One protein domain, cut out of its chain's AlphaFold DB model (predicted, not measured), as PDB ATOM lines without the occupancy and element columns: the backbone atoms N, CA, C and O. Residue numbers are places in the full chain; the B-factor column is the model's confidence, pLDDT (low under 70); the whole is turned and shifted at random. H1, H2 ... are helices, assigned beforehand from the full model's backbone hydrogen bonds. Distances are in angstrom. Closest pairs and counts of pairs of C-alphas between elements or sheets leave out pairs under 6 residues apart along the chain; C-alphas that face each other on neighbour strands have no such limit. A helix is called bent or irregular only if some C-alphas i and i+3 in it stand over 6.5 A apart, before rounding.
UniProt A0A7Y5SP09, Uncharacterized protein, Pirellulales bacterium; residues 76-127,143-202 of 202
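Overview. This is residues 76 to 127 and 143 to 202 of the 202 residues of an uncharacterized protein of Pirellulales bacterium (UniProt A0A7Y5SP09). Two long helices, the long arm H1a of H1 and H3, lie side by side and run the same way, and the shorter helix H2 packs at a slant on both, on residues 83 to 95 of H1a and residues 172 to 179 of H3. Together they make a long, thin rod, with the second arm of H1, H1b, reaching on at one end, where residues 119 to 124 stick out. The printed part has 112 residues with three named helices, in the order H1, H2, H3 along the chain, and no named strand. The class is all helix, with 94 residues in the named helices. The whole is extended, with a radius of gyration of the C-alphas of 20.9 A and spans of 73 by 23 by 17 A.

Along the chain. Begin at C-alpha 76, at (-12.279, 24.621, 13.442), where H1, residues 76 to 122, starts. By its hydrogen bonds it was assigned as one helix, but it is bent: C-alphas 109 and 112 are 7.0 A apart. Its first arm, H1a, holds residues 76 to 109 and is 48.8 A long from first to last C-alpha; residues 110 and 111 belong to neither arm. The second arm, H1b, holds residues 112 to 122 and measures 15.2 A. After residue 127 the printed part is cut, and it goes on at residue 143. Then find H2, residues 147 to 161, 20.7 A from first to last C-alpha. H3 follows, residues 169 to 200, 45.1 A long, and it ends at C-alpha 200, at (-10.681, 10.998, -39.054). H3 has a kink of 32 degrees near residue 183; it is neither bent nor irregular, but only just, with C-alphas 183 and 186 standing 6.5 A apart.

Arrangement. Start with H1a and H3: the two touch, their closest C-alphas being those of Val 86 and Glu 173, 6.3 A apart. They stand at a shallow tilt of 7 degrees and run the same way. Next look at residues 83 to 95, with which alone H1a touches H2; the closest C-alphas are those of Ala 91 and His 151, 5.0 A apart. H1a and H2 run opposite ways at a steep tilt of 45 degrees. H2 and H3 touch too, H3 with residues 172 to 179 alone; the closest C-alphas, those of Leu 158 and Ala 176, are 6.6 A apart. They run opposite ways at a steep tilt of 50 degrees. Of these three pairs of helices that touch, 1 is at a shallow tilt, and the packing is only just mostly crossed, with more pairs at a steep tilt than at a shallow one. Beyond the bend, H1b stands at a shallow tilt of 32 degrees to H1a and touches no helix; it is apart from both H2 and H3. Along the backbone, every O i to N i+4 pair is within hydrogen-bond range in H1a, H1b and H2, and 26 of 28 are in H3.

Size, cuts and confidence. The two C-alphas farthest apart are those of Gly 124 and Gly 165, 73.5 A. Residues 119 to 124, of which 119 to 122 belong to H1, stand free. Residues 128 to 142 are not printed, and across this cut, which lies in the link from H1 to H2, C-alphas 127 and 143 are 31.7 A apart. The link from H2 to H3, with 7 residues, is short. The printed part ends at Arg 202, the chain's last residue. The mean pLDDT of the printed part is 80.2, and 17 residues are under 70: residues 113 to 114, 116 to 118, 124 to 127, 164 to 166 and 198 to 202.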
ATOM      1  N   ALA A  76     -12.278  23.738  14.613       78.12
ATOM      2  CA  ALA A  76     -12.279  24.621  13.442       78.12
ATOM      3  C   ALA A  76     -10.911  24.649  12.727       78.12
ATOM      4  O   ALA A  76     -10.856  24.651  11.497       78.12
ATOM      5  N   GLU A  77      -9.823  24.568  13.495       80.62
ATOM      6  CA  GLU A  77      -8.452  24.478  12.987       80.62
ATOM      7  C   GLU A  77      -8.221  23.206  12.167       80.62
ATOM      8  O   GLU A  77      -7.674  23.256  11.067       80.62
ATOM      9  N   GLN A  78      -8.699  22.065  12.663       82.31
ATOM     10  CA  GLN A  78      -8.571  20.784  11.979       82.31
ATOM     11  C   GLN A  78      -9.428  20.743  10.707       82.31
ATOM     12  O   GLN A  78      -8.993  20.210   9.685       82.31
ATOM     13  N   LYS A  79     -10.603  21.390  10.720       80.69
ATOM     14  CA  LYS A  79     -11.416  21.573   9.509       80.69
ATOM     15  C   LYS A  79     -10.673  22.371   8.445       80.69
ATOM     16  O   LYS A  79     -10.656  21.980   7.279       80.69
ATOM     17  N   ARG A  80     -10.044  23.475   8.849       84.50
ATOM     18  CA  ARG A  80      -9.255  24.326   7.955       84.50
ATOM     19  C   ARG A  80      -8.066  23.576   7.362       84.50
ATOM     20  O   ARG A  80      -7.878  23.633   6.151       84.50
ATOM     21  N   GLN A  81      -7.329  22.835   8.186       88.94
ATOM     22  CA  GLN A  81      -6.204  22.019   7.731       88.94
ATOM     23  C   GLN A  81      -6.632  20.983   6.690       88.94
ATOM     24  O   GLN A  81      -6.014  20.896   5.635       88.94
ATOM     25  N   TRP A  82      -7.725  20.250   6.923       87.94
ATOM     26  CA  TRP A  82      -8.205  19.271   5.943       87.94
ATOM     27  C   TRP A  82      -8.661  19.918   4.637       87.94
ATOM     28  O   TRP A  82      -8.359  19.388   3.574       87.94
ATOM     29  N   MET A  83      -9.349  21.062   4.687       87.56
ATOM     30  CA  MET A  83      -9.715  21.790   3.466       87.56
ATOM     31  C   MET A  83      -8.483  22.198   2.658       87.56
ATOM     32  O   MET A  83      -8.483  22.057   1.441       87.56
ATOM     33  N   GLU A  84      -7.439  22.679   3.328       91.38
ATOM     34  CA  GLU A  84      -6.211  23.143   2.684       91.38
ATOM     35  C   GLU A  84      -5.383  21.987   2.113       91.38
ATOM     36  O   GLU A  84      -4.970  22.042   0.956       91.38
ATOM     37  N   GLU A  85      -5.245  20.884   2.850       91.81
ATOM     38  CA  GLU A  85      -4.613  19.658   2.350       91.81
ATOM     39  C   GLU A  85      -5.341  19.094   1.125       91.81
ATOM     40  O   GLU A  85      -4.713  18.770   0.112       91.81
ATOM     41  N   VAL A  86      -6.670  18.982   1.202       91.00
ATOM     42  CA  VAL A  86      -7.486  18.422   0.119       91.00
ATOM     43  C   VAL A  86      -7.479  19.345  -1.095       91.00
ATOM     44  O   VAL A  86      -7.325  18.863  -2.221       91.00
ATOM     45  N   ALA A  87      -7.587  20.661  -0.902       89.81
ATOM     46  CA  ALA A  87      -7.506  21.620  -1.996       89.81
ATOM     47  C   ALA A  87      -6.138  21.581  -2.681       89.81
ATOM     48  O   ALA A  87      -6.077  21.543  -3.911       89.81
ATOM     49  N   ALA A  88      -5.043  21.538  -1.915       90.56
ATOM     50  CA  ALA A  88      -3.689  21.463  -2.457       90.56
ATOM     51  C   ALA A  88      -3.475  20.173  -3.259       90.56
ATOM     52  O   ALA A  88      -3.000  20.212  -4.398       90.56
ATOM     53  N   ALA A  89      -3.885  19.026  -2.709       91.75
ATOM     54  CA  ALA A  89      -3.790  17.742  -3.398       91.75
ATOM     55  C   ALA A  89      -4.626  17.715  -4.690       91.75
ATOM     56  O   ALA A  89      -4.156  17.251  -5.732       91.75
ATOM     57  N   THR A  90      -5.845  18.256  -4.644       88.44
ATOM     58  CA  THR A  90      -6.764  18.291  -5.788       88.44
ATOM     59  C   THR A  90      -6.263  19.226  -6.886       88.44
ATOM     60  O   THR A  90      -6.223  18.835  -8.055       88.44
ATOM     61  N   ALA A  91      -5.818  20.431  -6.524       89.25
ATOM     62  CA  ALA A  91      -5.255  21.399  -7.460       89.25
ATOM     63  C   ALA A  91      -3.996  20.860  -8.141       89.25
ATOM     64  O   ALA A  91      -3.868  20.962  -9.358       89.25
ATOM     65  N   LYS A  92      -3.105  20.207  -7.383       90.62
ATOM     66  CA  LYS A  92      -1.914  19.556  -7.939       90.62
ATOM     67  C   LYS A  92      -2.281  18.470  -8.946       90.62
ATOM     68  O   LYS A  92      -1.715  18.432 -10.032       90.62
ATOM     69  N   ARG A  93      -3.260  17.619  -8.618       89.38
ATOM     70  CA  ARG A  93      -3.727  16.564  -9.527       89.38
ATOM     71  C   ARG A  93      -4.253  17.140 -10.844       89.38
ATOM     72  O   ARG A  93      -3.935  16.609 -11.904       89.38
ATOM     73  N   LEU A  94      -5.048  18.208 -10.781       87.94
ATOM     74  CA  LEU A  94      -5.596  18.882 -11.964       87.94
ATOM     75  C   LEU A  94      -4.515  19.580 -12.798       87.94
ATOM     76  O   LEU A  94      -4.553  19.510 -14.027       87.94
ATOM     77  N   ASP A  95      -3.546  20.222 -12.147       89.06
ATOM     78  CA  ASP A  95      -2.402  20.853 -12.812       89.06
ATOM     79  C   ASP A  95      -1.538  19.811 -13.536       89.06
ATOM     80  O   ASP A  95      -1.248  19.950 -14.723       89.06
ATOM     81  N   ASP A  96      -1.217  18.698 -12.867       88.38
ATOM     82  CA  ASP A  96      -0.461  17.593 -13.462       88.38
ATOM     83  C   ASP A  96      -1.199  16.985 -14.667       88.38
ATOM     84  O   ASP A  96      -0.585  16.729 -15.705       88.38
ATOM     85  N   GLN A  97      -2.519  16.798 -14.575       86.00
ATOM     86  CA  GLN A  97      -3.335  16.336 -15.703       86.00
ATOM     87  C   GLN A  97      -3.356  17.338 -16.858       86.00
ATOM     88  O   GLN A  97      -3.240  16.942 -18.016       86.00
ATOM     89  N   SER A  98      -3.458  18.630 -16.558       85.62
ATOM     90  CA  SER A  98      -3.431  19.693 -17.566       85.62
ATOM     91  C   SER A  98      -2.070  19.764 -18.263       85.62
ATOM     92  O   SER A  98      -2.010  19.904 -19.485       85.62
ATOM     93  N   ARG A  99      -0.973  19.584 -17.517       86.81
ATOM     94  CA  ARG A  99       0.384  19.469 -18.068       86.81
ATOM     95  C   ARG A  99       0.507  18.267 -19.000       86.81
ATOM     96  O   ARG A  99       1.070  18.388 -20.088       86.81
ATOM     97  N   LEU A 100      -0.034  17.115 -18.598       83.88
ATOM     98  CA  LEU A 100      -0.050  15.913 -19.434       83.88
ATOM     99  C   LEU A 100      -0.864  16.135 -20.712       83.88
ATOM    100  O   LEU A 100      -0.353  15.859 -21.797       83.88
ATOM    101  N   ALA A 101      -2.070  16.697 -20.612       82.44
ATOM    102  CA  ALA A 101      -2.911  17.010 -21.765       82.44
ATOM    103  C   ALA A 101      -2.226  17.995 -22.728       82.44
ATOM    104  O   ALA A 101      -2.219  17.767 -23.936       82.44
ATOM    105  N   HIS A 102      -1.569  19.034 -22.203       83.38
ATOM    106  CA  HIS A 102      -0.766  19.954 -23.010       83.38
ATOM    107  C   HIS A 102       0.374  19.224 -23.728       83.38
ATOM    108  O   HIS A 102       0.602  19.445 -24.918       83.38
ATOM    109  N   SER A 103       1.112  18.358 -23.027       81.69
ATOM    110  CA  SER A 103       2.213  17.604 -23.637       81.69
ATOM    111  C   SER A 103       1.722  16.655 -24.734       81.69
ATOM    112  O   SER A 103       2.317  16.602 -25.808       81.69
ATOM    113  N   ALA A 104       0.591  15.979 -24.510       78.56
ATOM    114  CA  ALA A 104      -0.039  15.115 -25.497       78.56
ATOM    115  C   ALA A 104      -0.491  15.914 -26.728       78.56
ATOM    116  O   ALA A 104      -0.169  15.528 -27.849       78.56
ATOM    117  N   GLY A 105      -1.145  17.061 -26.527       77.00
ATOM    118  CA  GLY A 105      -1.553  17.957 -27.610       77.00
ATOM    119  C   GLY A 105      -0.369  18.458 -28.443       77.00
ATOM    120  O   GLY A 105      -0.427  18.431 -29.670       77.00
ATOM    121  N   ALA A 106       0.741  18.834 -27.799       77.88
ATOM    122  CA  ALA A 106       1.959  19.254 -28.496       77.88
ATOM    123  C   ALA A 106       2.572  18.121 -29.341       77.88
ATOM    124  O   ALA A 106       2.935  18.337 -30.498       77.88
ATOM    125  N   ILE A 107       2.635  16.898 -28.798       75.50
ATOM    126  CA  ILE A 107       3.113  15.720 -29.536       75.50
ATOM    127  C   ILE A 107       2.207  15.451 -30.739       75.50
ATOM    128  O   ILE A 107       2.701  15.307 -31.858       75.50
ATOM    129  N   MET A 108       0.888  15.438 -30.533       72.50
ATOM    130  CA  MET A 108      -0.085  15.221 -31.600       72.50
ATOM    131  C   MET A 108       0.027  16.288 -32.690       72.50
ATOM    132  O   MET A 108       0.024  15.942 -33.867       72.50
ATOM    133  N   ALA A 109       0.199  17.562 -32.342       73.12
ATOM    134  CA  ALA A 109       0.385  18.630 -33.324       73.12
ATOM    135  C   ALA A 109       1.631  18.424 -34.209       73.12
ATOM    136  O   ALA A 109       1.592  18.750 -35.390       73.12
ATOM    137  N   SER A 110       2.702  17.834 -33.666       71.12
ATOM    138  CA  SER A 110       3.948  17.555 -34.403       71.12
ATOM    139  C   SER A 110       3.948  16.236 -35.195       71.12
ATOM    140  O   SER A 110       4.776  16.040 -36.086       71.12
ATOM    141  N   ALA A 111       3.024  15.316 -34.895       71.56
ATOM    142  CA  ALA A 111       2.983  13.989 -35.508       71.56
ATOM    143  C   ALA A 111       2.764  13.996 -37.041       71.56
ATOM    144  O   ALA A 111       3.454  13.230 -37.719       71.56
ATOM    145  N   PRO A 112       1.890  14.849 -37.624       70.00
ATOM    146  CA  PRO A 112       1.695  14.935 -39.073       70.00
ATOM    147  C   PRO A 112       2.980  15.279 -39.830       70.00
ATOM    148  O   PRO A 112       3.253  14.692 -40.882       70.00
ATOM    149  N   ASP A 113       3.788  16.188 -39.284       68.31
ATOM    150  CA  ASP A 113       5.038  16.633 -39.902       68.31
ATOM    151  C   ASP A 113       6.090  15.522 -39.888       68.31
ATOM    152  O   ASP A 113       6.756  15.283 -40.898       68.31
ATOM    153  N   ALA A 114       6.167  14.755 -38.795       66.00
ATOM    154  CA  ALA A 114       7.018  13.570 -38.724       66.00
ATOM    155  C   ALA A 114       6.606  12.500 -39.752       66.00
ATOM    156  O   ALA A 114       7.467  11.929 -40.425       66.00
ATOM    157  N   THR A 115       5.304  12.251 -39.939       70.25
ATOM    158  CA  THR A 115       4.831  11.311 -40.974       70.25
ATOM    159  C   THR A 115       5.148  11.775 -42.391       70.25
ATOM    160  O   THR A 115       5.595  10.956 -43.190       70.25
ATOM    161  N   LYS A 116       5.001  13.070 -42.699       69.94
ATOM    162  CA  LYS A 116       5.359  13.620 -44.018       69.94
ATOM    163  C   LYS A 116       6.853  13.486 -44.312       69.94
ATOM    164  O   LYS A 116       7.220  13.184 -45.443       69.94
ATOM    165  N   LEU A 117       7.708  13.676 -43.303       67.56
ATOM    166  CA  LEU A 117       9.157  13.479 -43.430       67.56
ATOM    167  C   LEU A 117       9.528  12.009 -43.665       67.56
ATOM    168  O   LEU A 117      10.400  11.712 -44.473       67.56
ATOM    169  N   ILE A 118       8.869  11.072 -42.981       69.69
ATOM    170  CA  ILE A 118       9.096   9.635 -43.206       69.69
ATOM    171  C   ILE A 118       8.609   9.229 -44.602       69.69
ATOM    172  O   ILE A 118       9.277   8.455 -45.285       69.69
ATOM    173  N   GLU A 119       7.469   9.759 -45.044       71.75
ATOM    174  CA  GLU A 119       6.922   9.484 -46.370       71.75
ATOM    175  C   GLU A 119       7.813  10.044 -47.488       71.75
ATOM    176  O   GLU A 119       8.083   9.336 -48.459       71.75
ATOM    177  N   SER A 120       8.346  11.262 -47.344       72.19
ATOM    178  CA  SER A 120       9.288  11.826 -48.319       72.19
ATOM    179  C   SER A 120      10.586  11.015 -48.400       72.19
ATOM    180  O   SER A 120      11.033  10.690 -49.504       72.19
ATOM    181  N   LEU A 121      11.125  10.580 -47.253       71.62
ATOM    182  CA  LEU A 121      12.272   9.668 -47.187       71.62
ATOM    183  C   LEU A 121      11.982   8.323 -47.873       71.62
ATOM    184  O   LEU A 121      12.807   7.839 -48.647       71.62
ATOM    185  N   ALA A 122      10.809   7.730 -47.635       76.00
ATOM    186  CA  ALA A 122      10.403   6.466 -48.252       76.00
ATOM    187  C   ALA A 122      10.206   6.577 -49.775       76.00
ATOM    188  O   ALA A 122      10.473   5.624 -50.504       76.00
ATOM    189  N   GLN A 123       9.787   7.745 -50.268       80.00
ATOM    190  CA  GLN A 123       9.668   8.043 -51.700       80.00
ATOM    191  C   GLN A 123      11.017   8.381 -52.365       80.00
ATOM    192  O   GLN A 123      11.044   8.751 -53.539       80.00
ATOM    193  N   GLY A 124      12.136   8.286 -51.636       69.06
ATOM    194  CA  GLY A 124      13.468   8.627 -52.141       69.06
ATOM    195  C   GLY A 124      13.666  10.124 -52.397       69.06
ATOM    196  O   GLY A 124      14.664  10.521 -52.997       69.06
ATOM    197  N   LYS A 125      12.730  10.964 -51.939       67.25
ATOM    198  CA  LYS A 125      12.813  12.420 -52.000       67.25
ATOM    199  C   LYS A 125      13.401  12.911 -50.686       67.25
ATOM    200  O   LYS A 125      12.678  13.218 -49.741       67.25
ATOM    201  N   PHE A 126      14.725  12.989 -50.623       56.59
ATOM    202  CA  PHE A 126      15.352  13.792 -49.580       56.59
ATOM    203  C   PHE A 126      14.895  15.236 -49.781       56.59
ATOM    204  O   PHE A 126      15.008  15.730 -50.906       56.59
ATOM    205  N   PRO A 127      14.344  15.910 -48.756       56.94
ATOM    206  CA  PRO A 127      14.110  17.335 -48.868       56.94
ATOM    207  C   PRO A 127      15.471  17.982 -49.132       56.94
ATOM    208  O   PRO A 127      16.365  17.938 -48.284       56.94
ATOM    209  N   TYR A 143       4.281  24.897 -20.957       83.06
ATOM    210  CA  TYR A 143       3.106  24.794 -20.097       83.06
ATOM    211  C   TYR A 143       3.212  25.776 -18.923       83.06
ATOM    212  O   TYR A 143       4.182  25.742 -18.163       83.06
ATOM    213  N   GLN A 144       2.195  26.621 -18.752       89.19
ATOM    214  CA  GLN A 144       2.059  27.487 -17.585       89.19
ATOM    215  C   GLN A 144       1.206  26.786 -16.527       89.19
ATOM    216  O   GLN A 144       0.060  26.421 -16.792       89.19
ATOM    217  N   SER A 145       1.774  26.603 -15.333       88.44
ATOM    218  CA  SER A 145       1.064  25.989 -14.209       88.44
ATOM    219  C   SER A 145      -0.109  26.861 -13.769       88.44
ATOM    220  O   SER A 145       0.018  28.071 -13.591       88.44
ATOM    221  N   GLN A 146      -1.253  26.216 -13.577       88.94
ATOM    222  CA  GLN A 146      -2.493  26.802 -13.079       88.94
ATOM    223  C   GLN A 146      -2.727  26.448 -11.605       88.94
ATOM    224  O   GLN A 146      -3.772  26.790 -11.050       88.94
ATOM    225  N   TYR A 147      -1.761  25.788 -10.957       90.62
ATOM    226  CA  TYR A 147      -1.867  25.293  -9.586       90.62
ATOM    227  C   TYR A 147      -2.411  26.334  -8.603       90.62
ATOM    228  O   TYR A 147      -3.374  26.051  -7.896       90.62
ATOM    229  N   GLU A 148      -1.846  27.546  -8.560       89.81
ATOM    230  CA  GLU A 148      -2.283  28.558  -7.588       89.81
ATOM    231  C   GLU A 148      -3.731  29.008  -7.798       89.81
ATOM    232  O   GLU A 148      -4.458  29.226  -6.825       89.81
ATOM    233  N   ALA A 149      -4.152  29.149  -9.057       90.12
ATOM    234  CA  ALA A 149      -5.523  29.513  -9.393       90.12
ATOM    235  C   ALA A 149      -6.481  28.381  -9.002       90.12
ATOM    236  O   ALA A 149      -7.448  28.613  -8.277       90.12
ATOM    237  N   LEU A 150      -6.150  27.142  -9.379       89.75
ATOM    238  CA  LEU A 150      -6.926  25.947  -9.046       89.75
ATOM    239  C   LEU A 150      -7.018  25.722  -7.533       89.75
ATOM    240  O   LEU A 150      -8.076  25.350  -7.033       89.75
ATOM    241  N   HIS A 151      -5.942  25.984  -6.792       91.38
ATOM    242  CA  HIS A 151      -5.915  25.874  -5.339       91.38
ATOM    243  C   HIS A 151      -6.871  26.873  -4.682       91.38
ATOM    244  O   HIS A 151      -7.705  26.485  -3.862       91.38
ATOM    245  N   LYS A 152      -6.800  28.151  -5.081       91.62
ATOM    246  CA  LYS A 152      -7.688  29.206  -4.568       91.62
ATOM    247  C   LYS A 152      -9.151  28.931  -4.914       91.62
ATOM    248  O   LYS A 152     -10.015  29.079  -4.053       91.62
ATOM    249  N   GLU A 153      -9.430  28.494  -6.140       91.19
ATOM    250  CA  GLU A 153     -10.783  28.130  -6.568       91.19
ATOM    251  C   GLU A 153     -11.333  26.924  -5.800       91.19
ATOM    252  O   GLU A 153     -12.489  26.948  -5.374       91.19
ATOM    253  N   CYS A 154     -10.515  25.889  -5.583       89.50
ATOM    254  CA  CYS A 154     -10.914  24.702  -4.831       89.50
ATOM    255  C   CYS A 154     -11.217  25.050  -3.369       89.50
ATOM    256  O   CYS A 154     -12.262  24.667  -2.848       89.50
ATOM    257  N   LEU A 155     -10.356  25.846  -2.727       90.25
ATOM    258  CA  LEU A 155     -10.582  26.330  -1.365       90.25
ATOM    259  C   LEU A 155     -11.871  27.144  -1.246       90.25
ATOM    260  O   LEU A 155     -12.663  26.900  -0.335       90.25
ATOM    261  N   ALA A 156     -12.107  28.082  -2.165       91.12
ATOM    262  CA  ALA A 156     -13.332  28.875  -2.178       91.12
ATOM    263  C   ALA A 156     -14.576  27.990  -2.368       91.12
ATOM    264  O   ALA A 156     -15.591  28.187  -1.699       91.12
ATOM    265  N   HIS A 157     -14.487  26.975  -3.233       89.62
ATOM    266  CA  HIS A 157     -15.572  26.025  -3.446       89.62
ATOM    267  C   HIS A 157     -15.854  25.182  -2.197       89.62
ATOM    268  O   HIS A 157     -17.017  25.019  -1.826       89.62
ATOM    269  N   LEU A 158     -14.815  24.695  -1.516       88.88
ATOM    270  CA  LEU A 158     -14.957  23.936  -0.273       88.88
ATOM    271  C   LEU A 158     -15.598  24.790   0.822       88.88
ATOM    272  O   LEU A 158     -16.576  24.363   1.428       88.88
ATOM    273  N   GLN A 159     -15.128  26.024   1.018       87.75
ATOM    274  CA  GLN A 159     -15.693  26.943   2.013       87.75
ATOM    275  C   GLN A 159     -17.176  27.259   1.765       87.75
ATOM    276  O   GLN A 159     -17.931  27.408   2.722       87.75
ATOM    277  N   ALA A 160     -17.600  27.342   0.500       87.31
ATOM    278  CA  ALA A 160     -18.983  27.646   0.139       87.31
ATOM    279  C   ALA A 160     -19.932  26.435   0.213       87.31
ATOM    280  O   ALA A 160     -21.127  26.622   0.433       87.31
ATOM    281  N   ASN A 161     -19.428  25.209   0.017       84.06
ATOM    282  CA  ASN A 161     -20.264  24.013  -0.167       84.06
ATOM    283  C   ASN A 161     -20.139  22.971   0.958       84.06
ATOM    284  O   ASN A 161     -20.854  21.969   0.944       84.06
ATOM    285  N   LEU A 162     -19.263  23.182   1.947       80.50
ATOM    286  CA  LEU A 162     -19.147  22.277   3.092       80.50
ATOM    287  C   LEU A 162     -20.317  22.453   4.080       80.50
ATOM    288  O   LEU A 162     -20.570  23.569   4.544       80.50
ATOM    289  N   PRO A 163     -21.017  21.367   4.467       71.62
ATOM    290  CA  PRO A 163     -22.064  21.436   5.479       71.62
ATOM    291  C   PRO A 163     -21.498  21.862   6.842       71.62
ATOM    292  O   PRO A 163     -20.492  21.329   7.308       71.62
ATOM    293  N   GLN A 164     -22.185  22.787   7.521       66.31
ATOM    294  CA  GLN A 164     -21.762  23.323   8.826       66.31
ATOM    295  C   GLN A 164     -21.865  22.320  10.000       66.31
ATOM    296  O   GLN A 164     -21.377  22.609  11.090       66.31
ATOM    297  N   GLY A 165     -22.480  21.151   9.784       67.88
ATOM    298  CA  GLY A 165     -22.696  20.107  10.796       67.88
ATOM    299  C   GLY A 165     -21.551  19.091  10.909       67.88
ATOM    300  O   GLY A 165     -20.376  19.467  10.923       67.88
ATOM    301  N   ASP A 166     -21.910  17.801  11.002       61.81
ATOM    302  CA  ASP A 166     -20.963  16.682  11.102       61.81
ATOM    303  C   ASP A 166     -19.984  16.695   9.931       61.81
ATOM    304  O   ASP A 166     -20.311  16.370   8.780       61.81
ATOM    305  N   PHE A 167     -18.773  17.114  10.268       72.56
ATOM    306  CA  PHE A 167     -17.681  17.352   9.353       72.56
ATOM    307  C   PHE A 167     -16.744  16.156   9.402       72.56
ATOM    308  O   PHE A 167     -16.174  15.848  10.447       72.56
ATOM    309  N   ASP A 168     -16.591  15.507   8.257       80.62
ATOM    310  CA  ASP A 168     -15.684  14.387   8.067       80.62
ATOM    311  C   ASP A 168     -14.779  14.702   6.876       80.62
ATOM    312  O   ASP A 168     -15.220  15.305   5.891       80.62
ATOM    313  N   ARG A 169     -13.518  14.279   6.960       81.50
ATOM    314  CA  ARG A 169     -12.528  14.409   5.889       81.50
ATOM    315  C   ARG A 169     -13.047  13.804   4.586       81.50
ATOM    316  O   ARG A 169     -12.874  14.409   3.534       81.50
ATOM    317  N   ALA A 170     -13.758  12.678   4.668       84.81
ATOM    318  CA  ALA A 170     -14.352  12.025   3.503       84.81
ATOM    319  C   ALA A 170     -15.304  12.952   2.723       84.81
ATOM    320  O   ALA A 170     -15.292  12.953   1.497       84.81
ATOM    321  N   LYS A 171     -16.073  13.805   3.416       84.06
ATOM    322  CA  LYS A 171     -16.979  14.769   2.765       84.06
ATOM    323  C   LYS A 171     -16.218  15.910   2.092       84.06
ATOM    324  O   LYS A 171     -16.626  16.376   1.034       84.06
ATOM    325  N   VAL A 172     -15.115  16.363   2.691       85.00
ATOM    326  CA  VAL A 172     -14.229  17.372   2.083       85.00
ATOM    327  C   VAL A 172     -13.647  16.827   0.778       85.00
ATOM    328  O   VAL A 172     -13.665  17.514  -0.241       85.00
ATOM    329  N   GLU A 173     -13.187  15.576   0.798       88.12
ATOM    330  CA  GLU A 173     -12.659  14.880  -0.377       88.12
ATOM    331  C   GLU A 173     -13.737  14.643  -1.446       88.12
ATOM    332  O   GLU A 173     -13.466  14.828  -2.631       88.12
ATOM    333  N   GLU A 174     -14.968  14.306  -1.052       88.19
ATOM    334  CA  GLU A 174     -16.100  14.139  -1.970       88.19
ATOM    335  C   GLU A 174     -16.459  15.450  -2.684       88.19
ATOM    336  O   GLU A 174     -16.540  15.482  -3.913       88.19
ATOM    337  N   VAL A 175     -16.607  16.551  -1.938       87.38
ATOM    338  CA  VAL A 175     -16.931  17.872  -2.505       87.38
ATOM    339  C   VAL A 175     -15.798  18.370  -3.407       87.38
ATOM    340  O   VAL A 175     -16.051  18.841  -4.519       87.38
ATOM    341  N   ALA A 176     -14.540  18.218  -2.981       87.94
ATOM    342  CA  ALA A 176     -13.384  18.567  -3.806       87.94
ATOM    343  C   ALA A 176     -13.305  17.699  -5.070       87.94
ATOM    344  O   ALA A 176     -12.988  18.199  -6.151       87.94
ATOM    345  N   GLY A 177     -13.623  16.409  -4.953       86.69
ATOM    346  CA  GLY A 177     -13.656  15.461  -6.060       86.69
ATOM    347  C   GLY A 177     -14.737  15.796  -7.085       86.69
ATOM    348  O   GLY A 177     -14.454  15.800  -8.282       86.69
ATOM    349  N   ALA A 178     -15.943  16.141  -6.628       88.88
ATOM    350  CA  ALA A 178     -17.032  16.586  -7.491       88.88
ATOM    351  C   ALA A 178     -16.645  17.862  -8.252       88.88
ATOM    352  O   ALA A 178     -16.782  17.925  -9.474       88.88
ATOM    353  N   TRP A 179     -16.066  18.845  -7.558       91.12
ATOM    354  CA  TRP A 179     -15.532  20.049  -8.194       91.12
ATOM    355  C   TRP A 179     -14.441  19.726  -9.222       91.12
ATOM    356  O   TRP A 179     -14.498  20.205 -10.355       91.12
ATOM    357  N   ALA A 180     -13.490  18.856  -8.882       89.12
ATOM    358  CA  ALA A 180     -12.435  18.447  -9.803       89.12
ATOM    359  C   ALA A 180     -12.997  17.776 -11.061       89.12
ATOM    360  O   ALA A 180     -12.536  18.076 -12.160       89.12
ATOM    361  N   ALA A 181     -14.026  16.936 -10.927       87.69
ATOM    362  CA  ALA A 181     -14.693  16.307 -12.065       87.69
ATOM    363  C   ALA A 181     -15.326  17.352 -13.004       87.69
ATOM    364  O   ALA A 181     -15.188  17.244 -14.223       87.69
ATOM    365  N   THR A 182     -15.936  18.418 -12.464       87.69
ATOM    366  CA  THR A 182     -16.476  19.513 -13.298       87.69
ATOM    367  C   THR A 182     -15.396  20.263 -14.079       87.69
ATOM    368  O   THR A 182     -15.655  20.736 -15.185       87.69
ATOM    369  N   LYS A 183     -14.175  20.348 -13.536       84.31
ATOM    370  CA  LYS A 183     -13.019  20.980 -14.192       84.31
ATOM    371  C   LYS A 183     -12.329  20.044 -15.193       84.31
ATOM    372  O   LYS A 183     -11.791  20.526 -16.185       84.31
ATOM    373  N   GLN A 184     -12.376  18.729 -14.970       83.19
ATOM    374  CA  GLN A 184     -11.798  17.710 -15.859       83.19
ATOM    375  C   GLN A 184     -12.623  17.489 -17.129       83.19
ATOM    376  O   GLN A 184     -12.051  17.420 -18.214       83.19
ATOM    377  N   ALA A 185     -13.954  17.438 -17.021       82.88
ATOM    378  CA  ALA A 185     -14.848  17.173 -18.150       82.88
ATOM    379  C   ALA A 185     -14.568  18.014 -19.424       82.88
ATOM    380  O   ALA A 185     -14.525  17.440 -20.516       82.88
ATOM    381  N   PRO A 186     -14.344  19.346 -19.355       80.81
ATOM    382  CA  PRO A 186     -14.021  20.126 -20.550       80.81
ATOM    383  C   PRO A 186     -12.634  19.810 -21.132       80.81
ATOM    384  O   PRO A 186     -12.482  19.840 -22.353       80.81
ATOM    385  N   LEU A 187     -11.638  19.485 -20.296       74.31
ATOM    386  CA  LEU A 187     -10.292  19.113 -20.751       74.31
ATOM    387  C   LEU A 187     -10.309  17.775 -21.496       74.31
ATOM    388  O   LEU A 187      -9.718  17.654 -22.569       74.31
ATOM    389  N   GLU A 188     -11.023  16.788 -20.957       76.75
ATOM    390  CA  GLU A 188     -11.182  15.477 -21.593       76.75
ATOM    391  C   GLU A 188     -11.902  15.595 -22.934       76.75
ATOM    392  O   GLU A 188     -11.451  15.025 -23.927       76.75
ATOM    393  N   LYS A 189     -12.964  16.408 -22.998       79.38
ATOM    394  CA  LYS A 189     -13.689  16.654 -24.246       79.38
ATOM    395  C   LYS A 189     -12.801  17.302 -25.311       79.38
ATOM    396  O   LYS A 189     -12.811  16.859 -26.455       79.38
ATOM    397  N   GLN A 190     -12.002  18.310 -24.949       76.00
ATOM    398  CA  GLN A 190     -11.065  18.937 -25.889       76.00
ATOM    399  C   GLN A 190     -10.012  17.951 -26.402       76.00
ATOM    400  O   GLN A 190      -9.711  17.941 -27.597       76.00
ATOM    401  N   LEU A 191      -9.457  17.119 -25.517       72.38
ATOM    402  CA  LEU A 191      -8.480  16.107 -25.908       72.38
ATOM    403  C   LEU A 191      -9.108  15.067 -26.844       72.38
ATOM    404  O   LEU A 191      -8.517  14.722 -27.864       72.38
ATOM    405  N   GLN A 192     -10.323  14.616 -26.534       79.56
ATOM    406  CA  GLN A 192     -11.060  13.675 -27.367       79.56
ATOM    407  C   GLN A 192     -11.356  14.254 -28.756       79.56
ATOM    408  O   GLN A 192     -11.073  13.597 -29.755       79.56
ATOM    409  N   GLU A 193     -11.819  15.504 -28.844       80.31
ATOM    410  CA  GLU A 193     -12.043  16.184 -30.126       80.31
ATOM    411  C   GLU A 193     -10.748  16.322 -30.949       80.31
ATOM    412  O   GLU A 193     -10.773  16.200 -32.177       80.31
ATOM    413  N   GLN A 194      -9.598  16.563 -30.307       71.94
ATOM    414  CA  GLN A 194      -8.308  16.590 -31.006       71.94
ATOM    415  C   GLN A 194      -7.896  15.209 -31.525       71.94
ATOM    416  O   GLN A 194      -7.421  15.103 -32.658       71.94
ATOM    417  N   ILE A 195      -8.097  14.157 -30.728       74.44
ATOM    418  CA  ILE A 195      -7.834  12.772 -31.135       74.44
ATOM    419  C   ILE A 195      -8.717  12.388 -32.323       74.44
ATOM    420  O   ILE A 195      -8.205  11.886 -33.323       74.44
ATOM    421  N   GLU A 196     -10.015  12.681 -32.259       75.12
ATOM    422  CA  GLU A 196     -10.957  12.395 -33.342       75.12
ATOM    423  C   GLU A 196     -10.557  13.106 -34.637       75.12
ATOM    424  O   GLU A 196     -10.483  12.463 -35.681       75.12
ATOM    425  N   LYS A 197     -10.188  14.394 -34.584       71.94
ATOM    426  CA  LYS A 197      -9.702  15.127 -35.769       71.94
ATOM    427  C   LYS A 197      -8.456  14.500 -36.392       71.94
ATOM    428  O   LYS A 197      -8.323  14.511 -37.609       71.94
ATOM    429  N   GLN A 198      -7.543  13.960 -35.591       65.75
ATOM    430  CA  GLN A 198      -6.331  13.325 -36.114       65.75
ATOM    431  C   GLN A 198      -6.585  11.933 -36.700       65.75
ATOM    432  O   GLN A 198      -5.917  11.543 -37.655       65.75
ATOM    433  N   ILE A 199      -7.541  11.185 -36.144       62.81
ATOM    434  CA  ILE A 199      -7.897   9.849 -36.631       62.81
ATOM    435  C   ILE A 199      -8.769   9.937 -37.890       62.81
ATOM    436  O   ILE A 199      -8.558   9.158 -38.812       62.81
ATOM    437  N   LEU A 200      -9.713  10.884 -37.953       55.59
ATOM    438  CA  LEU A 200     -10.681  10.998 -39.054       55.59
ATOM    439  C   LEU A 200     -10.118  11.661 -40.327       55.59
ATOM    440  O   LEU A 200     -10.773  11.641 -41.362       55.59
ATOM    441  N   VAL A 201      -8.931  12.275 -40.255       51.00
ATOM    442  CA  VAL A 201      -8.228  12.869 -41.413       51.00
ATOM    443  C   VAL A 201      -7.346  11.834 -42.149       51.00
ATOM    444  O   VAL A 201      -6.694  12.171 -43.134       51.00
ATOM    445  N   ARG A 202      -7.338  10.567 -41.710       41.94
ATOM    446  CA  ARG A 202      -6.739   9.435 -42.440       41.94
ATOM    447  C   ARG A 202      -7.771   8.696 -43.280       41.94
ATOM    448  O   ARG A 202      -7.367   8.225 -44.364       41.94
TER     449      ARG A 202